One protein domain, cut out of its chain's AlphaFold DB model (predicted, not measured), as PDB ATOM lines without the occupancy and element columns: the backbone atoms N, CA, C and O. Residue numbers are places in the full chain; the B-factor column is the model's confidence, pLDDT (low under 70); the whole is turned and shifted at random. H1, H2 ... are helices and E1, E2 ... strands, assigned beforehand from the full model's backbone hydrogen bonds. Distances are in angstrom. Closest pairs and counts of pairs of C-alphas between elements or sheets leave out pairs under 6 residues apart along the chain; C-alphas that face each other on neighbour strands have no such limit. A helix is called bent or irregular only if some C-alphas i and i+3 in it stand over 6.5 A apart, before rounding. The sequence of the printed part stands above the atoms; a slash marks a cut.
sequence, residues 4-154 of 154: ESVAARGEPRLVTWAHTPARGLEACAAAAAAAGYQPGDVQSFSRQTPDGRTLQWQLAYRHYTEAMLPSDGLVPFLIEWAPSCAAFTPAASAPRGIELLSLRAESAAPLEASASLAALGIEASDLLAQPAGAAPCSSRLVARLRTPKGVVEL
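What this domain is: This is residues 4 to 154 of the 154 residues of the protein "Hypothetical protein" of Emiliania huxleyi (UniProt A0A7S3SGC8). Two small antiparallel sheets, E1 E2 E3 and E4 E5 E6, stand at opposite ends of the domain with no strand-to-strand contact between them, and helices H2, H5 and H3 bridge from one to the other: H2 packs on the first sheet, H5 meets H2 and H3, and H3 grazes the second sheet. The long unnamed stretch of residues 8 to 24 threads between the two sheets, and the short helix H1 lies away from the other named elements. The printed part has 151 residues, with five named helices and six named strands in the order H1 H2 E1 E2 H3 E3 H4 E4 H5 E5 E6. The class is mixed, helices and strands, with under half of the residues in named elements. The whole is compact, with a radius of gyration of the C-alphas of 16.6 A and spans of 51 by 46 by 31 A.

Where its parts are: H1 is residues 4 to 7, with C-alpha 4 at (44.142, -30.125, -12.868). H2 is residues 25 to 34, 14.4 A from first to last C-alpha, beginning at C-alpha 25 at (53.117, -52.759, -28.506). E1, residues 42 to 48, is 20.5 A long, and E2, residues 54 to 60, is 20.1 A long. H3 is residues 70 to 73. E3, residues 77 to 81, is 13.3 A long. H4, residues 83 to 88, is irregular: C-alphas 84 and 87 are 7.6 A apart. E4, residues 99 to 106, is 21.3 A long. H5, residues 110 to 120, is 15.4 A long. E5, residues 140 to 147, is 21.8 A long. E6, residues 150 to 153, is 10.2 A long and ends at C-alpha 153 at (25.382, -42.472, -22.466).

How they stand to each other: H1 is apart from each of the other named elements. Residues 18 to 19 pair briefly with residues 77 to 78 of E3, parallel. H2 is on the sheet E1 E2 E3 at a height over the sheet of 9.5 A, over E2 and along the strands, at 2 degrees to E2 on the local plane. The closest C-alphas of H2 and E3 are those of Leu 25 and Glu 80, 6.1 A apart. In this strongly twisted sheet E2 is the inner strand. E1 and E2 form a hairpin, antiparallel at 157 degrees, with N 45 and O 57 at 2.8 A. E2 and E3 are antiparallel at 148 degrees, with N 58 and O 80 at 2.8 A. H4 stands at the sheet's level, at a height of 2.7 A; the closest C-alphas of H4 and E2 are those of Cys 85 and Leu 55, 6.0 A apart. H2 and H5 touch at a steep tilt of 53 degrees, opposite ways, with the C-alphas of Ala 32 and Ala 119 closest at 4.6 A. H3 and H5 only just touch, with 3 pairs of C-alphas within 8 A, the closest those of Ser 71 and Ala 113 at 5.6 A. H3 only grazes the sheet E4 E5 E6, with residues 71 to 73. E4 and E5 are antiparallel at 162 degrees, with N 142 and O 104 at 2.8 A. E5 and E6 form a hairpin, antiparallel at 170 degrees, with N 145 and O 152 at 2.9 A. Every O i to N i+4 pair is within hydrogen-bond range in H2 and H5; H4 has 0 of 2, but 2 of 3 O i to N i+3 pairs, and H1 and H3 are too short for an O i to N i+4 pair.

The domain as a whole: The C-alphas farthest apart are those of Gly 52 and Gly 133, at 51.3 A. The printed part has no cut and ends at residue 154, the chain's last. The links H1 to H2, of 17 residues, and H5 to E5, of 19 residues, are long. The mean pLDDT of the printed part is 87.0; it is under 70 at residues 4 to 10, 63, 65 to 68 and 130 to 136.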
ATOM      1  N   GLU A   4      44.675 -31.489 -12.670       40.69
ATOM      2  CA  GLU A   4      44.142 -30.125 -12.868       40.69
ATOM      3  C   GLU A   4      43.699 -29.869 -14.322       40.69
ATOM      4  O   GLU A   4      42.721 -29.163 -14.548       40.69
ATOM      5  N   SER A   5      44.330 -30.531 -15.300       47.19
ATOM      6  CA  SER A   5      43.978 -30.441 -16.730       47.19
ATOM      7  C   SER A   5      42.621 -31.099 -17.052       47.19
ATOM      8  O   SER A   5      41.879 -30.636 -17.919       47.19
ATOM      9  N   VAL A   6      42.231 -32.133 -16.294       47.16
ATOM     10  CA  VAL A   6      40.904 -32.765 -16.419       47.16
ATOM     11  C   VAL A   6      39.818 -31.910 -15.756       47.16
ATOM     12  O   VAL A   6      38.726 -31.786 -16.308       47.16
ATOM     13  N   ALA A   7      40.127 -31.277 -14.619       47.34
ATOM     14  CA  ALA A   7      39.191 -30.442 -13.860       47.34
ATOM     15  C   ALA A   7      38.908 -29.071 -14.506       47.34
ATOM     16  O   ALA A   7      37.815 -28.535 -14.346       47.34
ATOM     17  N   ALA A   8      39.854 -28.510 -15.269       49.75
ATOM     18  CA  ALA A   8      39.703 -27.204 -15.921       49.75
ATOM     19  C   ALA A   8      38.621 -27.165 -17.020       49.75
ATOM     20  O   ALA A   8      38.224 -26.091 -17.469       49.75
ATOM     21  N   ARG A   9      38.127 -28.327 -17.461       59.22
ATOM     22  CA  ARG A   9      37.145 -28.452 -18.540       59.22
ATOM     23  C   ARG A   9      35.720 -28.668 -18.012       59.22
ATOM     24  O   ARG A   9      35.071 -29.596 -18.461       59.22
ATOM     25  N   GLY A  10      35.262 -27.831 -17.073       67.75
ATOM     26  CA  GLY A  10      33.854 -27.539 -16.722       67.75
ATOM     27  C   GLY A  10      32.944 -28.666 -16.196       67.75
ATOM     28  O   GLY A  10      32.186 -28.429 -15.260       67.75
ATOM     29  N   GLU A  11      33.006 -29.869 -16.771       75.06
ATOM     30  CA  GLU A  11      32.100 -30.998 -16.550       75.06
ATOM     31  C   GLU A  11      32.832 -32.349 -16.751       75.06
ATOM     32  O   GLU A  11      33.770 -32.442 -17.557       75.06
ATOM     33  N   PRO A  12      32.432 -33.425 -16.041       83.12
ATOM     34  CA  PRO A  12      32.976 -34.764 -16.264       83.12
ATOM     35  C   PRO A  12      32.732 -35.247 -17.699       83.12
ATOM     36  O   PRO A  12      31.603 -35.224 -18.177       83.12
ATOM     37  N   ARG A  13      33.777 -35.747 -18.366       85.69
ATOM     38  CA  ARG A  13      33.671 -36.360 -19.701       85.69
ATOM     39  C   ARG A  13      34.712 -37.454 -19.908       85.69
ATOM     40  O   ARG A  13      35.712 -37.516 -19.188       85.69
ATOM     41  N   LEU A  14      34.522 -38.259 -20.948       90.88
ATOM     42  CA  LEU A  14      35.547 -39.171 -21.450       90.88
ATOM     43  C   LEU A  14      36.716 -38.366 -22.040       90.88
ATOM     44  O   LEU A  14      36.533 -37.550 -22.941       90.88
ATOM     45  N   VAL A  15      37.918 -38.572 -21.496       88.88
ATOM     46  CA  VAL A  15      39.113 -37.785 -21.852       88.88
ATOM     47  C   VAL A  15      39.899 -38.430 -22.989       88.88
ATOM     48  O   VAL A  15      40.351 -37.736 -23.888       88.88
ATOM     49  N   THR A  16      40.096 -39.743 -22.920       91.81
ATOM     50  CA  THR A  16      40.773 -40.563 -23.930       91.81
ATOM     51  C   THR A  16      40.496 -42.039 -23.619       91.81
ATOM     52  O   THR A  16      39.752 -42.357 -22.685       91.81
ATOM     53  N   TRP A  17      41.103 -42.948 -24.372       93.31
ATOM     54  CA  TRP A  17      40.999 -44.390 -24.211       93.31
ATOM     55  C   TRP A  17      42.346 -45.076 -24.480       93.31
ATOM     56  O   TRP A  17      43.286 -44.466 -24.991       93.31
ATOM     57  N   ALA A  18      42.452 -46.343 -24.080       94.19
ATOM     58  CA  ALA A  18      43.666 -47.142 -24.214       94.19
ATOM     59  C   ALA A  18      43.424 -48.309 -25.174       94.19
ATOM     60  O   ALA A  18      42.392 -48.977 -25.084       94.19
ATOM     61  N   HIS A  19      44.383 -48.574 -26.057       93.94
ATOM     62  CA  HIS A  19      44.309 -49.657 -27.031       93.94
ATOM     63  C   HIS A  19      45.417 -50.686 -26.791       93.94
ATOM     64  O   HIS A  19      46.594 -50.334 -26.713       93.94
ATOM     65  N   THR A  20      45.044 -51.964 -26.705       94.44
ATOM     66  CA  THR A  20      45.999 -53.078 -26.708       94.44
ATOM     67  C   THR A  20      46.126 -53.627 -28.128       94.44
ATOM     68  O   THR A  20      45.182 -54.257 -28.610       94.44
ATOM     69  N   PRO A  21      47.259 -53.391 -28.814       94.50
ATOM     70  CA  PRO A  21      47.428 -53.818 -30.195       94.50
ATOM     71  C   PRO A  21      47.635 -55.332 -30.303       94.50
ATOM     72  O   PRO A  21      48.472 -55.908 -29.613       94.50
ATOM     73  N   ALA A  22      46.940 -55.976 -31.242       90.81
ATOM     74  CA  ALA A  22      47.030 -57.428 -31.449       90.81
ATOM     75  C   ALA A  22      48.428 -57.911 -31.888       90.81
ATOM     76  O   ALA A  22      48.799 -59.052 -31.629       90.81
ATOM     77  N   ARG A  23      49.207 -57.041 -32.547       90.19
ATOM     78  CA  ARG A  23      50.566 -57.335 -33.039       90.19
ATOM     79  C   ARG A  23      51.678 -57.075 -32.013       90.19
ATOM     80  O   ARG A  23      52.846 -57.196 -32.365       90.19
ATOM     81  N   GLY A  24      51.320 -56.700 -30.785       94.12
ATOM     82  CA  GLY A  24      52.256 -56.262 -29.753       94.12
ATOM     83  C   GLY A  24      52.570 -54.767 -29.821       94.12
ATOM     84  O   GLY A  24      52.422 -54.118 -30.867       94.12
ATOM     85  N   LEU A  25      52.966 -54.201 -28.683       95.62
ATOM     86  CA  LEU A  25      53.117 -52.759 -28.506       95.62
ATOM     87  C   LEU A  25      54.293 -52.171 -29.290       95.62
ATOM     88  O   LEU A  25      54.080 -51.185 -30.001       95.62
ATOM     89  N   GLU A  26      55.496 -52.757 -29.235       95.31
ATOM     90  CA  GLU A  26      56.651 -52.222 -29.977       95.31
ATOM     91  C   GLU A  26      56.409 -52.238 -31.492       95.31
ATOM     92  O   GLU A  26      56.644 -51.242 -32.178       95.31
ATOM     93  N   ALA A  27      55.887 -53.351 -32.017       95.62
ATOM     94  CA  ALA A  27      55.576 -53.486 -33.439       95.62
ATOM     95  C   ALA A  27      54.481 -52.502 -33.877       95.62
ATOM     96  O   ALA A  27      54.504 -51.987 -34.998       95.62
ATOM     97  N   CYS A  28      53.521 -52.215 -32.993       96.38
ATOM     98  CA  CYS A  28      52.508 -51.205 -33.249       96.38
ATOM     99  C   CYS A  28      53.094 -49.796 -33.319       96.38
ATOM    100  O   CYS A  28      52.858 -49.095 -34.306       96.38
ATOM    101  N   ALA A  29      53.914 -49.426 -32.335       94.75
ATOM    102  CA  ALA A  29      54.560 -48.124 -32.277       94.75
ATOM    103  C   ALA A  29      55.496 -47.879 -33.473       94.75
ATOM    104  O   ALA A  29      55.445 -46.810 -34.078       94.75
ATOM    105  N   ALA A  30      56.290 -48.879 -33.865       94.69
ATOM    106  CA  ALA A  30      57.191 -48.781 -35.013       94.69
ATOM    107  C   ALA A  30      56.435 -48.611 -36.344       94.69
ATOM    108  O   ALA A  30      56.808 -47.773 -37.165       94.69
ATOM    109  N   ALA A  31      55.351 -49.368 -36.546       94.94
ATOM    110  CA  ALA A  31      54.514 -49.241 -37.739       94.94
ATOM    111  C   ALA A  31      53.842 -47.860 -37.823       94.94
ATOM    112  O   ALA A  31      53.836 -47.244 -38.887       94.94
ATOM    113  N   ALA A  32      53.340 -47.349 -36.697       94.31
ATOM    114  CA  ALA A  32      52.754 -46.016 -36.636       94.31
ATOM    115  C   ALA A  32      53.784 -44.929 -36.978       94.31
ATOM    116  O   ALA A  32      53.502 -44.056 -37.802       94.31
ATOM    117  N   ALA A  33      54.997 -45.038 -36.421       93.62
ATOM    118  CA  ALA A  33      56.100 -44.118 -36.689       93.62
ATOM    119  C   ALA A  33      56.477 -44.087 -38.177       93.62
ATOM    120  O   ALA A  33      56.663 -43.008 -38.740       93.62
ATOM    121  N   ALA A  34      56.530 -45.253 -38.828       94.75
ATOM    122  CA  ALA A  34      56.767 -45.366 -40.267       94.75
ATOM    123  C   ALA A  34      55.635 -44.751 -41.115       94.75
ATOM    124  O   ALA A  34      55.891 -44.259 -42.211       94.75
ATOM    125  N   ALA A  35      54.404 -44.735 -40.596       94.06
ATOM    126  CA  ALA A  35      53.245 -44.085 -41.209       94.06
ATOM    127  C   ALA A  35      53.120 -42.583 -40.868       94.06
ATOM    128  O   ALA A  35      52.161 -41.937 -41.281       94.06
ATOM    129  N   GLY A  36      54.079 -42.010 -40.129       91.62
ATOM    130  CA  GLY A  36      54.122 -40.581 -39.800       91.62
ATOM    131  C   GLY A  36      53.403 -40.177 -38.509       91.62
ATOM    132  O   GLY A  36      53.441 -39.002 -38.150       91.62
ATOM    133  N   TYR A  37      52.806 -41.117 -37.771       91.94
ATOM    134  CA  TYR A  37      52.260 -40.865 -36.432       91.94
ATOM    135  C   TYR A  37      53.264 -41.321 -35.373       91.94
ATOM    136  O   TYR A  37      53.773 -42.427 -35.453       91.94
ATOM    137  N   GLN A  38      53.556 -40.504 -34.361       90.81
ATOM    138  CA  GLN A  38      54.566 -40.830 -33.346       90.81
ATOM    139  C   GLN A  38      53.906 -41.101 -31.987       90.81
ATOM    140  O   GLN A  38      53.756 -40.168 -31.199       90.81
ATOM    141  N   PRO A  39      53.541 -42.359 -31.648       89.25
ATOM    142  CA  PRO A  39      52.975 -42.675 -30.338       89.25
ATOM    143  C   PRO A  39      53.925 -42.360 -29.172       89.25
ATOM    144  O   PRO A  39      53.475 -42.155 -28.041       89.25
ATOM    145  N   GLY A  40      55.228 -42.303 -29.449       88.19
ATOM    146  CA  GLY A  40      56.291 -42.103 -28.474       88.19
ATOM    147  C   GLY A  40      56.982 -43.400 -28.064       88.19
ATOM    148  O   GLY A  40      56.550 -44.493 -28.425       88.19
ATOM    149  N   ASP A  41      58.052 -43.256 -27.283       90.81
ATOM    150  CA  ASP A  41      58.828 -44.395 -26.796       90.81
ATOM    151  C   ASP A  41      58.017 -45.266 -25.835       90.81
ATOM    152  O   ASP A  41      57.241 -44.767 -25.007       90.81
ATOM    153  N   VAL A  42      58.285 -46.568 -25.905       94.19
ATOM    154  CA  VAL A  42      57.743 -47.563 -24.985       94.19
ATOM    155  C   VAL A  42      58.362 -47.385 -23.606       94.19
ATOM    156  O   VAL A  42      59.581 -47.375 -23.448       94.19
ATOM    157  N   GLN A  43      57.512 -47.261 -22.594       94.75
ATOM    158  CA  GLN A  43      57.916 -47.095 -21.202       94.75
ATOM    159  C   GLN A  43      57.226 -48.135 -20.327       94.75
ATOM    160  O   GLN A  43      56.028 -48.375 -20.472       94.75
ATOM    161  N   SER A  44      57.980 -48.727 -19.403       95.88
ATOM    162  CA  SER A  44      57.482 -49.732 -18.462       95.88
ATOM    163  C   SER A  44      56.979 -49.089 -17.175       95.88
ATOM    164  O   SER A  44      57.619 -48.202 -16.612       95.88
ATOM    165  N   PHE A  45      55.856 -49.589 -16.677       95.81
ATOM    166  CA  PHE A  45      55.181 -49.122 -15.475       95.81
ATOM    167  C   PHE A  45      54.795 -50.296 -14.587       95.81
ATOM    168  O   PHE A  45      54.611 -51.432 -15.038       95.81
ATOM    169  N   SER A  46      54.634 -50.008 -13.301       95.81
ATOM    170  CA  SER A  46      54.082 -50.956 -12.350       95.81
ATOM    171  C   SER A  46      53.301 -50.254 -11.249       95.81
ATOM    172  O   SER A  46      53.481 -49.063 -10.982       95.81
ATOM    173  N   ARG A  47      52.401 -50.999 -10.608       95.19
ATOM    174  CA  ARG A  47      51.658 -50.537  -9.435       95.19
ATOM    175  C   ARG A  47      51.303 -51.712  -8.540       95.19
ATOM    176  O   ARG A  47      50.827 -52.733  -9.031       95.19
ATOM    177  N   GLN A  48      51.460 -51.534  -7.231       93.88
ATOM    178  CA  GLN A  48      50.901 -52.465  -6.255       93.88
ATOM    179  C   GLN A  48      49.393 -52.246  -6.108       93.88
ATOM    180  O   GLN A  48      48.924 -51.122  -5.922       93.88
ATOM    181  N   THR A  49      48.624 -53.319  -6.232       88.56
ATOM    182  CA  THR A  49      47.184 -53.323  -5.970       88.56
ATOM    183  C   THR A  49      46.912 -53.408  -4.463       88.56
ATOM    184  O   THR A  49      47.780 -53.846  -3.708       88.56
ATOM    185  N   PRO A  50      45.708 -53.023  -3.991       89.62
ATOM    186  CA  PRO A  50      45.367 -53.086  -2.565       89.62
ATOM    187  C   PRO A  50      45.467 -54.484  -1.933       89.62
ATOM    188  O   PRO A  50      45.593 -54.600  -0.722       89.62
ATOM    189  N   ASP A  51      45.421 -55.539  -2.748       87.00
ATOM    190  CA  ASP A  51      45.592 -56.936  -2.329       87.00
ATOM    191  C   ASP A  51      47.059 -57.418  -2.360       87.00
ATOM    192  O   ASP A  51      47.322 -58.609  -2.208       87.00
ATOM    193  N   GLY A  52      48.017 -56.509  -2.566       91.19
ATOM    194  CA  GLY A  52      49.454 -56.784  -2.512       91.19
ATOM    195  C   GLY A  52      50.065 -57.356  -3.795       91.19
ATOM    196  O   GLY A  52      51.275 -57.577  -3.835       91.19
ATOM    197  N   ARG A  53      49.280 -57.583  -4.859       91.31
ATOM    198  CA  ARG A  53      49.820 -58.005  -6.164       91.31
ATOM    199  C   ARG A  53      50.507 -56.841  -6.879       91.31
ATOM    200  O   ARG A  53      50.170 -55.676  -6.683       91.31
ATOM    201  N   THR A  54      51.451 -57.154  -7.763       94.81
ATOM    202  CA  THR A  54      52.104 -56.154  -8.619       94.81
ATOM    203  C   THR A  54      51.545 -56.255 -10.032       94.81
ATOM    204  O   THR A  54      51.751 -57.258 -10.709       94.81
ATOM    205  N   LEU A  55      50.858 -55.205 -10.483       95.50
ATOM    206  CA  LEU A  55      50.520 -55.009 -11.892       95.50
ATOM    207  C   LEU A  55      51.724 -54.428 -12.627       95.50
ATOM    208  O   LEU A  55      52.369 -53.513 -12.115       95.50
ATOM    209  N   GLN A  56      51.989 -54.922 -13.833       96.75
ATOM    210  CA  GLN A  56      53.049 -54.441 -14.714       96.75
ATOM    211  C   GLN A  56      52.500 -54.272 -16.129       96.75
ATOM    212  O   GLN A  56      51.745 -55.121 -16.612       96.75
ATOM    213  N   TRP A  57      52.862 -53.173 -16.780       96.75
ATOM    214  CA  TRP A  57      52.448 -52.875 -18.147       96.75
ATOM    215  C   TRP A  57      53.451 -51.951 -18.833       96.75
ATOM    216  O   TRP A  57      54.259 -51.295 -18.180       96.75
ATOM    217  N   GLN A  58      53.385 -51.889 -20.154       96.69
ATOM    218  CA  GLN A  58      54.103 -50.934 -20.981       96.69
ATOM    219  C   GLN A  58      53.116 -49.970 -21.637       96.69
ATOM    220  O   GLN A  58      51.978 -50.344 -21.928       96.69
ATOM    221  N   LEU A  59      53.551 -48.729 -21.859       96.00
ATOM    222  CA  LEU A  59      52.788 -47.699 -22.561       96.00
ATOM    223  C   LEU A  59      53.622 -47.048 -23.662       96.00
ATOM    224  O   LEU A  59      54.795 -46.750 -23.445       96.00
ATOM    225  N   ALA A  60      52.975 -46.710 -24.778       94.06
ATOM    226  CA  ALA A  60      53.451 -45.693 -25.717       94.06
ATOM    227  C   ALA A  60      52.420 -44.555 -25.765       94.06
ATOM    228  O   ALA A  60      51.315 -44.721 -26.290       94.06
ATOM    229  N   TYR A  61      52.762 -43.425 -25.139       87.69
ATOM    230  CA  TYR A  61      51.825 -42.330 -24.845       87.69
ATOM    231  C   TYR A  61      52.453 -40.927 -24.931       87.69
ATOM    232  O   TYR A  61      51.820 -39.949 -24.543       87.69
ATOM    233  N   ARG A  62      53.697 -40.788 -25.421       73.44
ATOM    234  CA  ARG A  62      54.420 -39.495 -25.410       73.44
ATOM    235  C   ARG A  62      53.836 -38.463 -26.387       73.44
ATOM    236  O   ARG A  62      54.190 -37.293 -26.329       73.44
ATOM    237  N   HIS A  63      52.913 -38.872 -27.249       67.81
ATOM    238  CA  HIS A  63      52.081 -37.952 -28.023       67.81
ATOM    239  C   HIS A  63      51.108 -37.130 -27.160       67.81
ATOM    240  O   HIS A  63      50.551 -36.146 -27.639       67.81
ATOM    241  N   TYR A  64      50.893 -37.508 -25.896       71.69
ATOM    242  CA  TYR A  64      50.163 -36.687 -24.941       71.69
ATOM    243  C   TYR A  64      51.078 -35.642 -24.317       71.69
ATOM    244  O   TYR A  64      52.076 -35.965 -23.675       71.69
ATOM    245  N   THR A  65      50.698 -34.378 -24.469       67.12
ATOM    246  CA  THR A  65      51.273 -33.269 -23.704       67.12
ATOM    247  C   THR A  65      50.259 -32.813 -22.660       67.12
ATOM    248  O   THR A  65      49.057 -32.999 -22.846       67.12
ATOM    249  N   GLU A  66      50.710 -32.192 -21.565       57.75
ATOM    250  CA  GLU A  66      49.808 -31.689 -20.510       57.75
ATOM    251  C   GLU A  66      48.741 -30.712 -21.048       57.75
ATOM    252  O   GLU A  66      47.646 -30.615 -20.484       57.75
ATOM    253  N   ALA A  67      49.046 -30.028 -22.159       61.09
ATOM    254  CA  ALA A  67      48.182 -29.046 -22.802       61.09
ATOM    255  C   ALA A  67      47.297 -29.617 -23.926       61.09
ATOM    256  O   ALA A  67      46.212 -29.084 -24.162       61.09
ATOM    257  N   MET A  68      47.726 -30.671 -24.635       68.94
ATOM    258  CA  MET A  68      47.004 -31.197 -25.801       68.94
ATOM    259  C   MET A  68      47.069 -32.720 -25.909       68.94
ATOM    260  O   MET A  68      48.143 -33.330 -25.875       68.94
ATOM    261  N   LEU A  69      45.892 -33.310 -26.122       81.69
ATOM    262  CA  LEU A  69      45.721 -34.685 -26.579       81.69
ATOM    263  C   LEU A  69      45.594 -34.678 -28.118       81.69
ATOM    264  O   LEU A  69      44.891 -33.809 -28.644       81.69
ATOM    265  N   PRO A  70      46.212 -35.620 -28.853       80.75
ATOM    266  CA  PRO A  70      46.018 -35.767 -30.286       80.75
ATOM    267  C   PRO A  70      44.548 -35.952 -30.616       80.75
ATOM    268  O   PRO A  70      43.825 -36.721 -29.970       80.75
ATOM    269  N   SER A  71      44.121 -35.176 -31.607       84.44
ATOM    270  CA  SER A  71      42.727 -35.044 -32.020       84.44
ATOM    271  C   SER A  71      41.766 -34.851 -30.836       84.44
ATOM    272  O   SER A  71      40.662 -35.380 -30.859       84.44
ATOM    273  N   ASP A  72      42.184 -34.126 -29.791       85.81
ATOM    274  CA  ASP A  72      41.420 -33.873 -28.558       85.81
ATOM    275  C   ASP A  72      40.953 -35.155 -27.833       85.81
ATOM    276  O   ASP A  72      39.854 -35.230 -27.287       85.81
ATOM    277  N   GLY A  73      41.807 -36.184 -27.827       88.62
ATOM    278  CA  GLY A  73      41.579 -37.420 -27.070       88.62
ATOM    279  C   GLY A  73      40.887 -38.529 -27.858       88.62
ATOM    280  O   GLY A  73      40.613 -39.591 -27.304       88.62
ATOM    281  N   LEU A  74      40.627 -38.318 -29.152       91.44
ATOM    282  CA  LEU A  74      40.053 -39.352 -30.016       91.44
ATOM    283  C   LEU A  74      41.057 -40.461 -30.360       91.44
ATOM    284  O   LEU A  74      40.650 -41.603 -30.578       91.44
ATOM    285  N   VAL A  75      42.355 -40.142 -30.391       92.50
ATOM    286  CA  VAL A  75      43.419 -41.110 -30.685       92.50
ATOM    287  C   VAL A  75      43.919 -41.745 -29.379       92.50
ATOM    288  O   VAL A  75      44.326 -41.019 -28.461       92.50
ATOM    289  N   PRO A  76      43.901 -43.086 -29.267       94.25
ATOM    290  CA  PRO A  76      44.304 -43.764 -28.047       94.25
ATOM    291  C   PRO A  76      45.816 -43.769 -27.872       94.25
ATOM    292  O   PRO A  76      46.587 -43.700 -28.832       94.25
ATOM    293  N   PHE A  77      46.228 -43.995 -26.633       93.88
ATOM    294  CA  PHE A  77      47.566 -44.476 -26.344       93.88
ATOM    295  C   PHE A  77      47.606 -45.997 -26.374       93.88
ATOM    296  O   PHE A  77      46.596 -46.679 -26.171       93.88
ATOM    297  N   LEU A  78      48.801 -46.533 -26.604       95.56
ATOM    298  CA  LEU A  78      49.013 -47.971 -26.629       95.56
ATOM    299  C   LEU A  78      49.339 -48.473 -25.226       95.56
ATOM    300  O   LEU A  78      50.139 -47.858 -24.518       95.56
ATOM    301  N   ILE A  79      48.739 -49.601 -24.854       95.75
ATOM    302  CA  ILE A  79      48.993 -50.300 -23.595       95.75
ATOM    303  C   ILE A  79      49.164 -51.796 -23.826       95.75
ATOM    304  O   ILE A  79      48.369 -52.429 -24.521       95.75
ATOM    305  N   GLU A  80      50.158 -52.376 -23.168       96.06
ATOM    306  CA  GLU A  80      50.364 -53.818 -23.128       96.06
ATOM    307  C   GLU A  80      50.609 -54.268 -21.695       96.06
ATOM    308  O   GLU A  80      51.463 -53.734 -20.993       96.06
ATOM    309  N   TRP A  81      49.818 -55.233 -21.237       95.69
ATOM    310  CA  TRP A  81      49.969 -55.809 -19.907       95.69
ATOM    311  C   TRP A  81      51.019 -56.911 -19.939       95.69
ATOM    312  O   TRP A  81      51.042 -57.715 -20.868       95.69
ATOM    313  N   ALA A  82      51.828 -57.015 -18.883       95.00
ATOM    314  CA  ALA A  82      52.719 -58.158 -18.738       95.00
ATOM    315  C   ALA A  82      51.900 -59.469 -18.744       95.00
ATOM    316  O   ALA A  82      50.843 -59.518 -18.102       95.00
ATOM    317  N   PRO A  83      52.376 -60.557 -19.384       92.75
ATOM    318  CA  PRO A  83      51.644 -61.827 -19.438       92.75
ATOM    319  C   PRO A  83      51.260 -62.373 -18.056       92.75
ATOM    320  O   PRO A  83      50.169 -62.912 -17.875       92.75
ATOM    321  N   SER A  84      52.118 -62.158 -17.055       91.00
ATOM    322  CA  SER A  84      51.866 -62.516 -15.653       91.00
ATOM    323  C   SER A  84      50.642 -61.818 -15.052       91.00
ATOM    324  O   SER A  84      50.059 -62.332 -14.103       91.00
ATOM    325  N   CYS A  85      50.235 -60.669 -15.599       91.12
ATOM    326  CA  CYS A  85      49.135 -59.839 -15.115       91.12
ATOM    327  C   CYS A  85      47.805 -60.082 -15.841       91.12
ATOM    328  O   CYS A  85      46.780 -59.559 -15.403       91.12
ATOM    329  N   ALA A  86      47.788 -60.869 -16.925       85.00
ATOM    330  CA  ALA A  86      46.626 -61.015 -17.810       85.00
ATOM    331  C   ALA A  86      45.333 -61.412 -17.067       85.00
ATOM    332  O   ALA A  86      44.260 -60.878 -17.352       85.00
ATOM    333  N   ALA A  87      45.437 -62.285 -16.060       84.62
ATOM    334  CA  ALA A  87      44.300 -62.771 -15.273       84.62
ATOM    335  C   ALA A  87      43.721 -61.743 -14.279       84.62
ATOM    336  O   ALA A  87      42.649 -61.968 -13.720       84.62
ATOM    337  N   PHE A  88      44.417 -60.633 -14.023       87.69
ATOM    338  CA  PHE A  88      44.014 -59.645 -13.016       87.69
ATOM    339  C   PHE A  88      44.205 -58.198 -13.464       87.69
ATOM    340  O   PHE A  88      44.303 -57.288 -12.640       87.69
ATOM    341  N   THR A  89      44.185 -57.962 -14.775       90.25
ATOM    342  CA  THR A  89      44.060 -56.610 -15.323       90.25
ATOM    343  C   THR A  89      42.788 -55.923 -14.796       90.25
ATOM    344  O   THR A  89      41.838 -56.604 -14.380       90.25
ATOM    345  N   PRO A  90      42.711 -54.579 -14.827       88.44
ATOM    346  CA  PRO A  90      41.500 -53.858 -14.435       88.44
ATOM    347  C   PRO A  90      40.242 -54.335 -15.170       88.44
ATOM    348  O   PRO A  90      39.185 -54.420 -14.561       88.44
ATOM    349  N   ALA A  91      40.358 -54.709 -16.450       87.81
ATOM    350  CA  ALA A  91      39.241 -55.253 -17.220       87.81
ATOM    351  C   ALA A  91      38.860 -56.681 -16.784       87.81
ATOM    352  O   ALA A  91      37.677 -56.989 -16.653       87.81
ATOM    353  N   ALA A  92      39.844 -57.550 -16.520       88.50
ATOM    354  CA  ALA A  92      39.595 -58.929 -16.089       88.50
ATOM    355  C   ALA A  92      38.981 -59.011 -14.680       88.50
ATOM    356  O   ALA A  92      38.149 -59.880 -14.415       88.50
ATOM    357  N   SER A  93      39.377 -58.095 -13.792       87.62
ATOM    358  CA  SER A  93      38.937 -58.030 -12.391       87.62
ATOM    359  C   SER A  93      37.780 -57.053 -12.137       87.62
ATOM    360  O   SER A  93      37.356 -56.901 -10.991       87.62
ATOM    361  N   ALA A  94      37.255 -56.398 -13.179       88.50
ATOM    362  CA  ALA A  94      36.170 -55.433 -13.046       88.50
ATOM    363  C   ALA A  94      34.901 -56.073 -12.444       88.50
ATOM    364  O   ALA A  94      34.557 -57.213 -12.790       88.50
ATOM    365  N   PRO A  95      34.150 -55.338 -11.598       88.94
ATOM    366  CA  PRO A  95      32.823 -55.759 -11.175       88.94
ATOM    367  C   PRO A  95      31.932 -56.067 -12.380       88.94
ATOM    368  O   PRO A  95      31.926 -55.348 -13.379       88.94
ATOM    369  N   ARG A  96      31.158 -57.148 -12.284       91.19
ATOM    370  CA  ARG A  96      30.183 -57.516 -13.318       91.19
ATOM    371  C   ARG A  96      28.935 -56.633 -13.222       91.19
ATOM    372  O   ARG A  96      28.661 -56.040 -12.182       91.19
ATOM    373  N   GLY A  97      28.160 -56.591 -14.305       91.94
ATOM    374  CA  GLY A  97      26.872 -55.883 -14.364       91.94
ATOM    375  C   GLY A  97      26.881 -54.595 -15.187       91.94
ATOM    376  O   GLY A  97      25.815 -54.024 -15.401       91.94
ATOM    377  N   ILE A  98      28.045 -54.167 -15.683       94.38
ATOM    378  CA  ILE A  98      28.164 -53.106 -16.685       94.38
ATOM    379  C   ILE A  98      28.824 -53.687 -17.932       94.38
ATOM    380  O   ILE A  98      29.821 -54.401 -17.839       94.38
ATOM    381  N   GLU A  99      28.265 -53.371 -19.093       94.69
ATOM    382  CA  GLU A  99      28.778 -53.787 -20.396       94.69
ATOM    383  C   GLU A  99      28.934 -52.555 -21.289       94.69
ATOM    384  O   GLU A  99      28.002 -51.756 -21.422       94.69
ATOM    385  N   LEU A 100      30.112 -52.392 -21.896       94.44
ATOM    386  CA  LEU A 100      30.348 -51.378 -22.921       94.44
ATOM    387  C   LEU A 100      29.696 -51.847 -24.225       94.44
ATOM    388  O   LEU A 100      30.148 -52.817 -24.823       94.44
ATOM    389  N   LEU A 101      28.640 -51.158 -24.656       95.38
ATOM    390  CA  LEU A 101      27.909 -51.487 -25.881       95.38
ATOM    391  C   LEU A 101      28.549 -50.866 -27.121       95.38
ATOM    392  O   LEU A 101      28.551 -51.471 -28.187       95.38
ATOM    393  N   SER A 102      29.042 -49.635 -26.994       94.06
ATOM    394  CA  SER A 102      29.709 -48.929 -28.085       94.06
ATOM    395  C   SER A 102      30.583 -47.811 -27.544       94.06
ATOM    396  O   SER A 102      30.177 -47.115 -26.609       94.06
ATOM    397  N   LEU A 103      31.713 -47.580 -28.202       94.12
ATOM    398  CA  LEU A 103      32.494 -46.357 -28.094       94.12
ATOM    399  C   LEU A 103      32.446 -45.668 -29.459       94.12
ATOM    400  O   LEU A 103      32.754 -46.301 -30.462       94.12
ATOM    401  N   ARG A 104      32.035 -44.402 -29.497       92.94
ATOM    402  CA  ARG A 104      32.044 -43.581 -30.712       92.94
ATOM    403  C   ARG A 104      32.760 -42.264 -30.461       92.94
ATOM    404  O   ARG A 104      32.931 -41.845 -29.318       92.94
ATOM    405  N   ALA A 105      33.124 -41.596 -31.538       90.75
ATOM    406  CA  ALA A 105      33.759 -40.300 -31.540       90.75
ATOM    407  C   ALA A 105      33.041 -39.356 -32.502       90.75
ATOM    408  O   ALA A 105      32.671 -39.719 -33.621       90.75
ATOM    409  N   GLU A 106      32.893 -38.120 -32.054       90.31
ATOM    410  CA  GLU A 106      32.557 -36.971 -32.882       90.31
ATOM    411  C   GLU A 106      33.832 -36.138 -33.015       90.31
ATOM    412  O   GLU A 106      34.540 -35.942 -32.026       90.31
ATOM    413  N   SER A 107      34.162 -35.690 -34.226       88.31
ATOM    414  CA  SER A 107      35.429 -35.010 -34.500       88.31
ATOM    415  C   SER A 107      35.212 -33.719 -35.267       88.31
ATOM    416  O   SER A 107      34.535 -33.717 -36.295       88.31
ATOM    417  N   ALA A 108      35.846 -32.643 -34.801       87.50
ATOM    418  CA  ALA A 108      35.944 -31.395 -35.557       87.50
ATOM    419  C   ALA A 108      36.919 -31.505 -36.750       87.50
ATOM    420  O   ALA A 108      36.833 -30.726 -37.696       87.50
ATOM    421  N   ALA A 109      37.826 -32.489 -36.726       87.94
ATOM    422  CA  ALA A 109      38.840 -32.740 -37.752       87.94
ATOM    423  C   ALA A 109      38.912 -34.247 -38.096       87.94
ATOM    424  O   ALA A 109      39.909 -34.915 -37.803       87.94
ATOM    425  N   PRO A 110      37.859 -34.822 -38.714       89.19
ATOM    426  CA  PRO A 110      37.730 -36.271 -38.884       89.19
ATOM    427  C   PRO A 110      38.829 -36.887 -39.756       89.19
ATOM    428  O   PRO A 110      39.219 -38.026 -39.514       89.19
ATOM    429  N   LEU A 111      39.364 -36.153 -40.739       89.81
ATOM    430  CA  LEU A 111      40.445 -36.644 -41.604       89.81
ATOM    431  C   LEU A 111      41.762 -36.834 -40.838       89.81
ATOM    432  O   LEU A 111      42.423 -37.856 -41.002       89.81
ATOM    433  N   GLU A 112      42.114 -35.889 -39.964       89.69
ATOM    434  CA  GLU A 112      43.324 -35.963 -39.135       89.69
ATOM    435  C   GLU A 112      43.222 -37.096 -38.102       89.69
ATOM    436  O   GLU A 112      44.150 -37.897 -37.947       89.69
ATOM    437  N   ALA A 113      42.060 -37.208 -37.448       91.19
ATOM    438  CA  ALA A 113      41.776 -38.300 -36.522       91.19
ATOM    439  C   ALA A 113      41.832 -39.661 -37.233       91.19
ATOM    440  O   ALA A 113      42.441 -40.598 -36.719       91.19
ATOM    441  N   SER A 114      41.262 -39.761 -38.440       92.88
ATOM    442  CA  SER A 114      41.277 -40.996 -39.235       92.88
ATOM    443  C   SER A 114      42.692 -41.416 -39.617       92.88
ATOM    444  O   SER A 114      43.035 -42.583 -39.458       92.88
ATOM    445  N   ALA A 115      43.529 -40.482 -40.079       93.00
ATOM    446  CA  ALA A 115      44.915 -40.775 -40.437       93.00
ATOM    447  C   ALA A 115      45.719 -41.291 -39.231       93.00
ATOM    448  O   ALA A 115      46.458 -42.269 -39.343       93.00
ATOM    449  N   SER A 116      45.523 -40.679 -38.061       92.56
ATOM    450  CA  SER A 116      46.196 -41.081 -36.822       92.56
ATOM    451  C   SER A 116      45.724 -42.451 -36.315       92.56
ATOM    452  O   SER A 116      46.544 -43.276 -35.915       92.56
ATOM    453  N   LEU A 117      44.417 -42.734 -36.375       94.12
ATOM    454  CA  LEU A 117      43.854 -44.049 -36.037       94.12
ATOM    455  C   LEU A 117      44.360 -45.137 -36.996       94.12
ATOM    456  O   LEU A 117      44.811 -46.191 -36.546       94.12
ATOM    457  N   ALA A 118      44.380 -44.851 -38.299       94.50
ATOM    458  CA  ALA A 118      44.878 -45.771 -39.316       94.50
ATOM    459  C   ALA A 118      46.365 -46.104 -39.111       94.50
ATOM    460  O   ALA A 118      46.755 -47.263 -39.238       94.50
ATOM    461  N   ALA A 119      47.191 -45.132 -38.706       94.50
ATOM    462  CA  ALA A 119      48.595 -45.377 -38.373       94.50
ATOM    463  C   ALA A 119      48.770 -46.351 -37.188       94.50
ATOM    464  O   ALA A 119      49.738 -47.109 -37.137       94.50
ATOM    465  N   LEU A 120      47.813 -46.389 -36.255       93.75
ATOM    466  CA  LEU A 120      47.778 -47.379 -35.172       93.75
ATOM    467  C   LEU A 120      47.214 -48.742 -35.627       93.75
ATOM    468  O   LEU A 120      47.404 -49.752 -34.943       93.75
ATOM    469  N   GLY A 121      46.608 -48.813 -36.815       93.19
ATOM    470  CA  GLY A 121      45.900 -49.986 -37.330       93.19
ATOM    471  C   GLY A 121      44.470 -50.101 -36.800       93.19
ATOM    472  O   GLY A 121      43.981 -51.212 -36.617       93.19
ATOM    473  N   ILE A 122      43.840 -48.965 -36.489       93.06
ATOM    474  CA  ILE A 122      42.446 -48.867 -36.054       93.06
ATOM    475  C   ILE A 122      41.640 -48.275 -37.207       93.06
ATOM    476  O   ILE A 122      41.937 -47.173 -37.675       93.06
ATOM    477  N   GLU A 123      40.605 -48.986 -37.645       91.81
ATOM    478  CA  GLU A 123      39.711 -48.496 -38.689       91.81
ATOM    479  C   GLU A 123      38.878 -47.334 -38.150       91.81
ATOM    480  O   GLU A 123      38.143 -47.452 -37.168       91.81
ATOM    481  N   ALA A 124      38.982 -46.176 -38.799       87.69
ATOM    482  CA  ALA A 124      38.310 -44.971 -38.329       87.69
ATOM    483  C   ALA A 124      36.779 -45.122 -38.320       87.69
ATOM    484  O   ALA A 124      36.123 -44.517 -37.479       87.69
ATOM    485  N   SER A 125      36.214 -45.956 -39.201       86.88
ATOM    486  CA  SER A 125      34.780 -46.275 -39.238       86.88
ATOM    487  C   SER A 125      34.265 -46.973 -37.981       86.88
ATOM    488  O   SER A 125      33.067 -46.906 -37.714       86.88
ATOM    489  N   ASP A 126      35.142 -47.617 -37.207       83.75
ATOM    490  CA  ASP A 126      34.760 -48.279 -35.956       83.75
ATOM    491  C   ASP A 126      34.481 -47.266 -34.839       83.75
ATOM    492  O   ASP A 126      33.769 -47.574 -33.883       83.75
ATOM    493  N   LEU A 127      35.037 -46.053 -34.957       86.31
ATOM    494  CA  LEU A 127      34.991 -45.028 -33.917       86.31
ATOM    495  C   LEU A 127      34.291 -43.745 -34.385       86.31
ATOM    496  O   LEU A 127      33.402 -43.245 -33.700       86.31
ATOM    497  N   LEU A 128      34.685 -43.189 -35.530       84.69
ATOM    498  CA  LEU A 128      34.137 -41.948 -36.069       84.69
ATOM    499  C   LEU A 128      32.792 -42.218 -36.742       84.69
ATOM    500  O   LEU A 128      32.710 -42.861 -37.790       84.69
ATOM    501  N   ALA A 129      31.726 -41.668 -36.166       71.62
ATOM    502  CA  ALA A 129      30.436 -41.655 -36.836       71.62
ATOM    503  C   ALA A 129      30.501 -40.749 -38.078       71.62
ATOM    504  O   ALA A 129      31.086 -39.664 -38.038       71.62
ATOM    505  N   GLN A 130      29.859 -41.162 -39.175       61.69
ATOM    506  CA  GLN A 130      29.622 -40.264 -40.305       61.69
ATOM    507  C   GLN A 130      28.682 -39.143 -39.835       61.69
ATOM    508  O   GLN A 130      27.597 -39.451 -39.329       61.69
ATOM    509  N   PRO A 131      29.056 -37.857 -39.951       56.28
ATOM    510  CA  PRO A 131      28.174 -36.788 -39.518       56.28
ATOM    511  C   PRO A 131      26.923 -36.772 -40.406       56.28
ATOM    512  O   PRO A 131      27.008 -36.620 -41.621       56.28
ATOM    513  N   ALA A 132      25.743 -36.899 -39.796       54.59
ATOM    514  CA  ALA A 132      24.452 -36.756 -40.481       54.59
ATOM    515  C   ALA A 132      24.070 -35.276 -40.737       54.59
ATOM    516  O   ALA A 132      22.923 -34.972 -41.057       54.59
ATOM    517  N   GLY A 133      25.013 -34.344 -40.558       62.59
ATOM    518  CA  GLY A 133      24.790 -32.900 -40.577       62.59
ATOM    519  C   GLY A 133      26.103 -32.112 -40.572       62.59
ATOM    520  O   GLY A 133      27.149 -32.638 -40.946       62.59
ATOM    521  N   ALA A 134      26.053 -30.841 -40.165       60.78
ATOM    522  CA  ALA A 134      27.242 -29.992 -40.093       60.78
ATOM    523  C   ALA A 134      28.308 -30.586 -39.153       60.78
ATOM    524  O   ALA A 134      27.977 -31.170 -38.120       60.78
ATOM    525  N   ALA A 135      29.585 -30.426 -39.515       66.50
ATOM    526  CA  ALA A 135      30.699 -30.897 -38.698       66.50
ATOM    527  C   ALA A 135      30.660 -30.237 -37.303       66.50
ATOM    528  O   ALA A 135      30.431 -29.026 -37.212       66.50
ATOM    529  N   PRO A 136      30.864 -31.005 -36.219       68.44
ATOM    530  CA  PRO A 136      30.831 -30.458 -34.870       68.44
ATOM    531  C   PRO A 136      32.000 -29.489 -34.653       68.44
ATOM    532  O   PRO A 136      33.101 -29.700 -35.156       68.44
ATOM    533  N   CYS A 137      31.782 -28.432 -33.868       71.31
ATOM    534  CA  CYS A 137      32.829 -27.454 -33.544       71.31
ATOM    535  C   CYS A 137      33.859 -27.974 -32.523       71.31
ATOM    536  O   CYS A 137      34.891 -27.340 -32.321       71.31
ATOM    537  N   SER A 138      33.581 -29.106 -31.871       78.69
ATOM    538  CA  SER A 138      34.443 -29.736 -30.869       78.69
ATOM    539  C   SER A 138      34.447 -31.251 -31.029       78.69
ATOM    540  O   SER A 138      33.437 -31.838 -31.422       78.69
ATOM    541  N   SER A 139      35.557 -31.886 -30.667       87.62
ATOM    542  CA  SER A 139      35.660 -33.341 -30.633       87.62
ATOM    543  C   SER A 139      35.194 -33.893 -29.283       87.62
ATOM    544  O   SER A 139      35.384 -33.261 -28.245       87.62
ATOM    545  N   ARG A 140      34.592 -35.085 -29.275       88.75
ATOM    546  CA  ARG A 140      34.261 -35.802 -28.036       88.75
ATOM    547  C   ARG A 140      34.179 -37.305 -28.250       88.75
ATOM    548  O   ARG A 140      33.769 -37.769 -29.313       88.75
ATOM    549  N   LEU A 141      34.514 -38.052 -27.204       92.44
ATOM    550  CA  LEU A 141      34.207 -39.474 -27.092       92.44
ATOM    551  C   LEU A 141      32.841 -39.645 -26.445       92.44
ATOM    552  O   LEU A 141      32.508 -38.916 -25.513       92.44
ATOM    553  N   VAL A 142      32.092 -40.636 -26.915       92.62
ATOM    554  CA  VAL A 142      30.803 -41.007 -26.345       92.62
ATOM    555  C   VAL A 142      30.748 -42.514 -26.141       92.62
ATOM    556  O   VAL A 142      30.957 -43.284 -27.084       92.62
ATOM    557  N   ALA A 143      30.447 -42.950 -24.918       95.00
ATOM    558  CA  ALA A 143      30.310 -44.367 -24.592       95.00
ATOM    559  C   ALA A 143      28.869 -44.704 -24.222       95.00
ATOM    560  O   ALA A 143      28.247 -44.030 -23.404       95.00
ATOM    561  N   ARG A 144      28.347 -45.798 -24.778       96.38
ATOM    562  CA  ARG A 144      27.055 -46.355 -24.366       96.38
ATOM    563  C   ARG A 144      27.296 -47.565 -23.490       96.38
ATOM    564  O   ARG A 144      27.950 -48.518 -23.913       96.38
ATOM    565  N   LEU A 145      26.742 -47.535 -22.287       96.56
ATOM    566  CA  LEU A 145      26.885 -48.598 -21.301       96.56
ATOM    567  C   LEU A 145      25.524 -49.224 -21.016       96.56
ATOM    568  O   LEU A 145      24.550 -48.519 -20.758       96.56
ATOM    569  N   ARG A 146      25.456 -50.555 -21.004       97.12
ATOM    570  CA  ARG A 146      24.333 -51.278 -20.404       97.12
ATOM    571  C   ARG A 146      24.586 -51.382 -18.908       97.12
ATOM    572  O   ARG A 146      25.626 -51.882 -18.494       97.12
ATOM    573  N   THR A 147      23.626 -50.925 -18.113       96.06
ATOM    574  CA  THR A 147      23.656 -51.000 -16.648       96.06
ATOM    575  C   THR A 147      22.397 -51.704 -16.134       96.06
ATOM    576  O   THR A 147      21.419 -51.823 -16.880       96.06
ATOM    577  N   PRO A 148      22.340 -52.098 -14.849       95.50
ATOM    578  CA  PRO A 148      21.124 -52.667 -14.264       95.50
ATOM    579  C   PRO A 148      19.921 -51.708 -14.264       95.50
ATOM    580  O   PRO A 148      18.790 -52.151 -14.107       95.50
ATOM    581  N   LYS A 149      20.149 -50.396 -14.439       95.69
ATOM    582  CA  LYS A 149      19.101 -49.363 -14.503       95.69
ATOM    583  C   LYS A 149      18.716 -48.973 -15.934       95.69
ATOM    584  O   LYS A 149      17.934 -48.047 -16.117       95.69
ATOM    585  N   GLY A 150      19.262 -49.657 -16.938       96.56
ATOM    586  CA  GLY A 150      19.062 -49.345 -18.350       96.56
ATOM    587  C   GLY A 150      20.340 -48.879 -19.041       96.56
ATOM    588  O   GLY A 150      21.445 -48.976 -18.498       96.56
ATOM    589  N   VAL A 151      20.187 -48.414 -20.279       97.62
ATOM    590  CA  VAL A 151      21.303 -47.924 -21.097       97.62
ATOM    591  C   VAL A 151      21.581 -46.467 -20.753       97.62
ATOM    592  O   VAL A 151      20.662 -45.652 -20.759       97.62
ATOM    593  N   VAL A 152      22.845 -46.150 -20.482       96.25
ATOM    594  CA  VAL A 152      23.321 -44.783 -20.238       96.25
ATOM    595  C   VAL A 152      24.338 -44.381 -21.298       96.25
ATOM    596  O   VAL A 152      25.040 -45.235 -21.848       96.25
ATOM    597  N   GLU A 153      24.399 -43.087 -21.581       94.19
ATOM    598  CA  GLU A 153      25.382 -42.472 -22.466       94.19
ATOM    599  C   GLU A 153      26.268 -41.532 -21.643       94.19
ATOM    600  O   GLU A 153      25.747 -40.767 -20.828       94.19
ATOM    601  N   LEU A 154      27.585 -41.662 -21.818       90.56
ATOM    602  CA  LEU A 154      28.626 -40.835 -21.203       90.56
ATOM    603  C   LEU A 154      29.280 -39.944 -22.249       90.56
ATOM    604  O   LEU A 154      29.573 -40.500 -23.334       90.56
TER     605      LEU A 154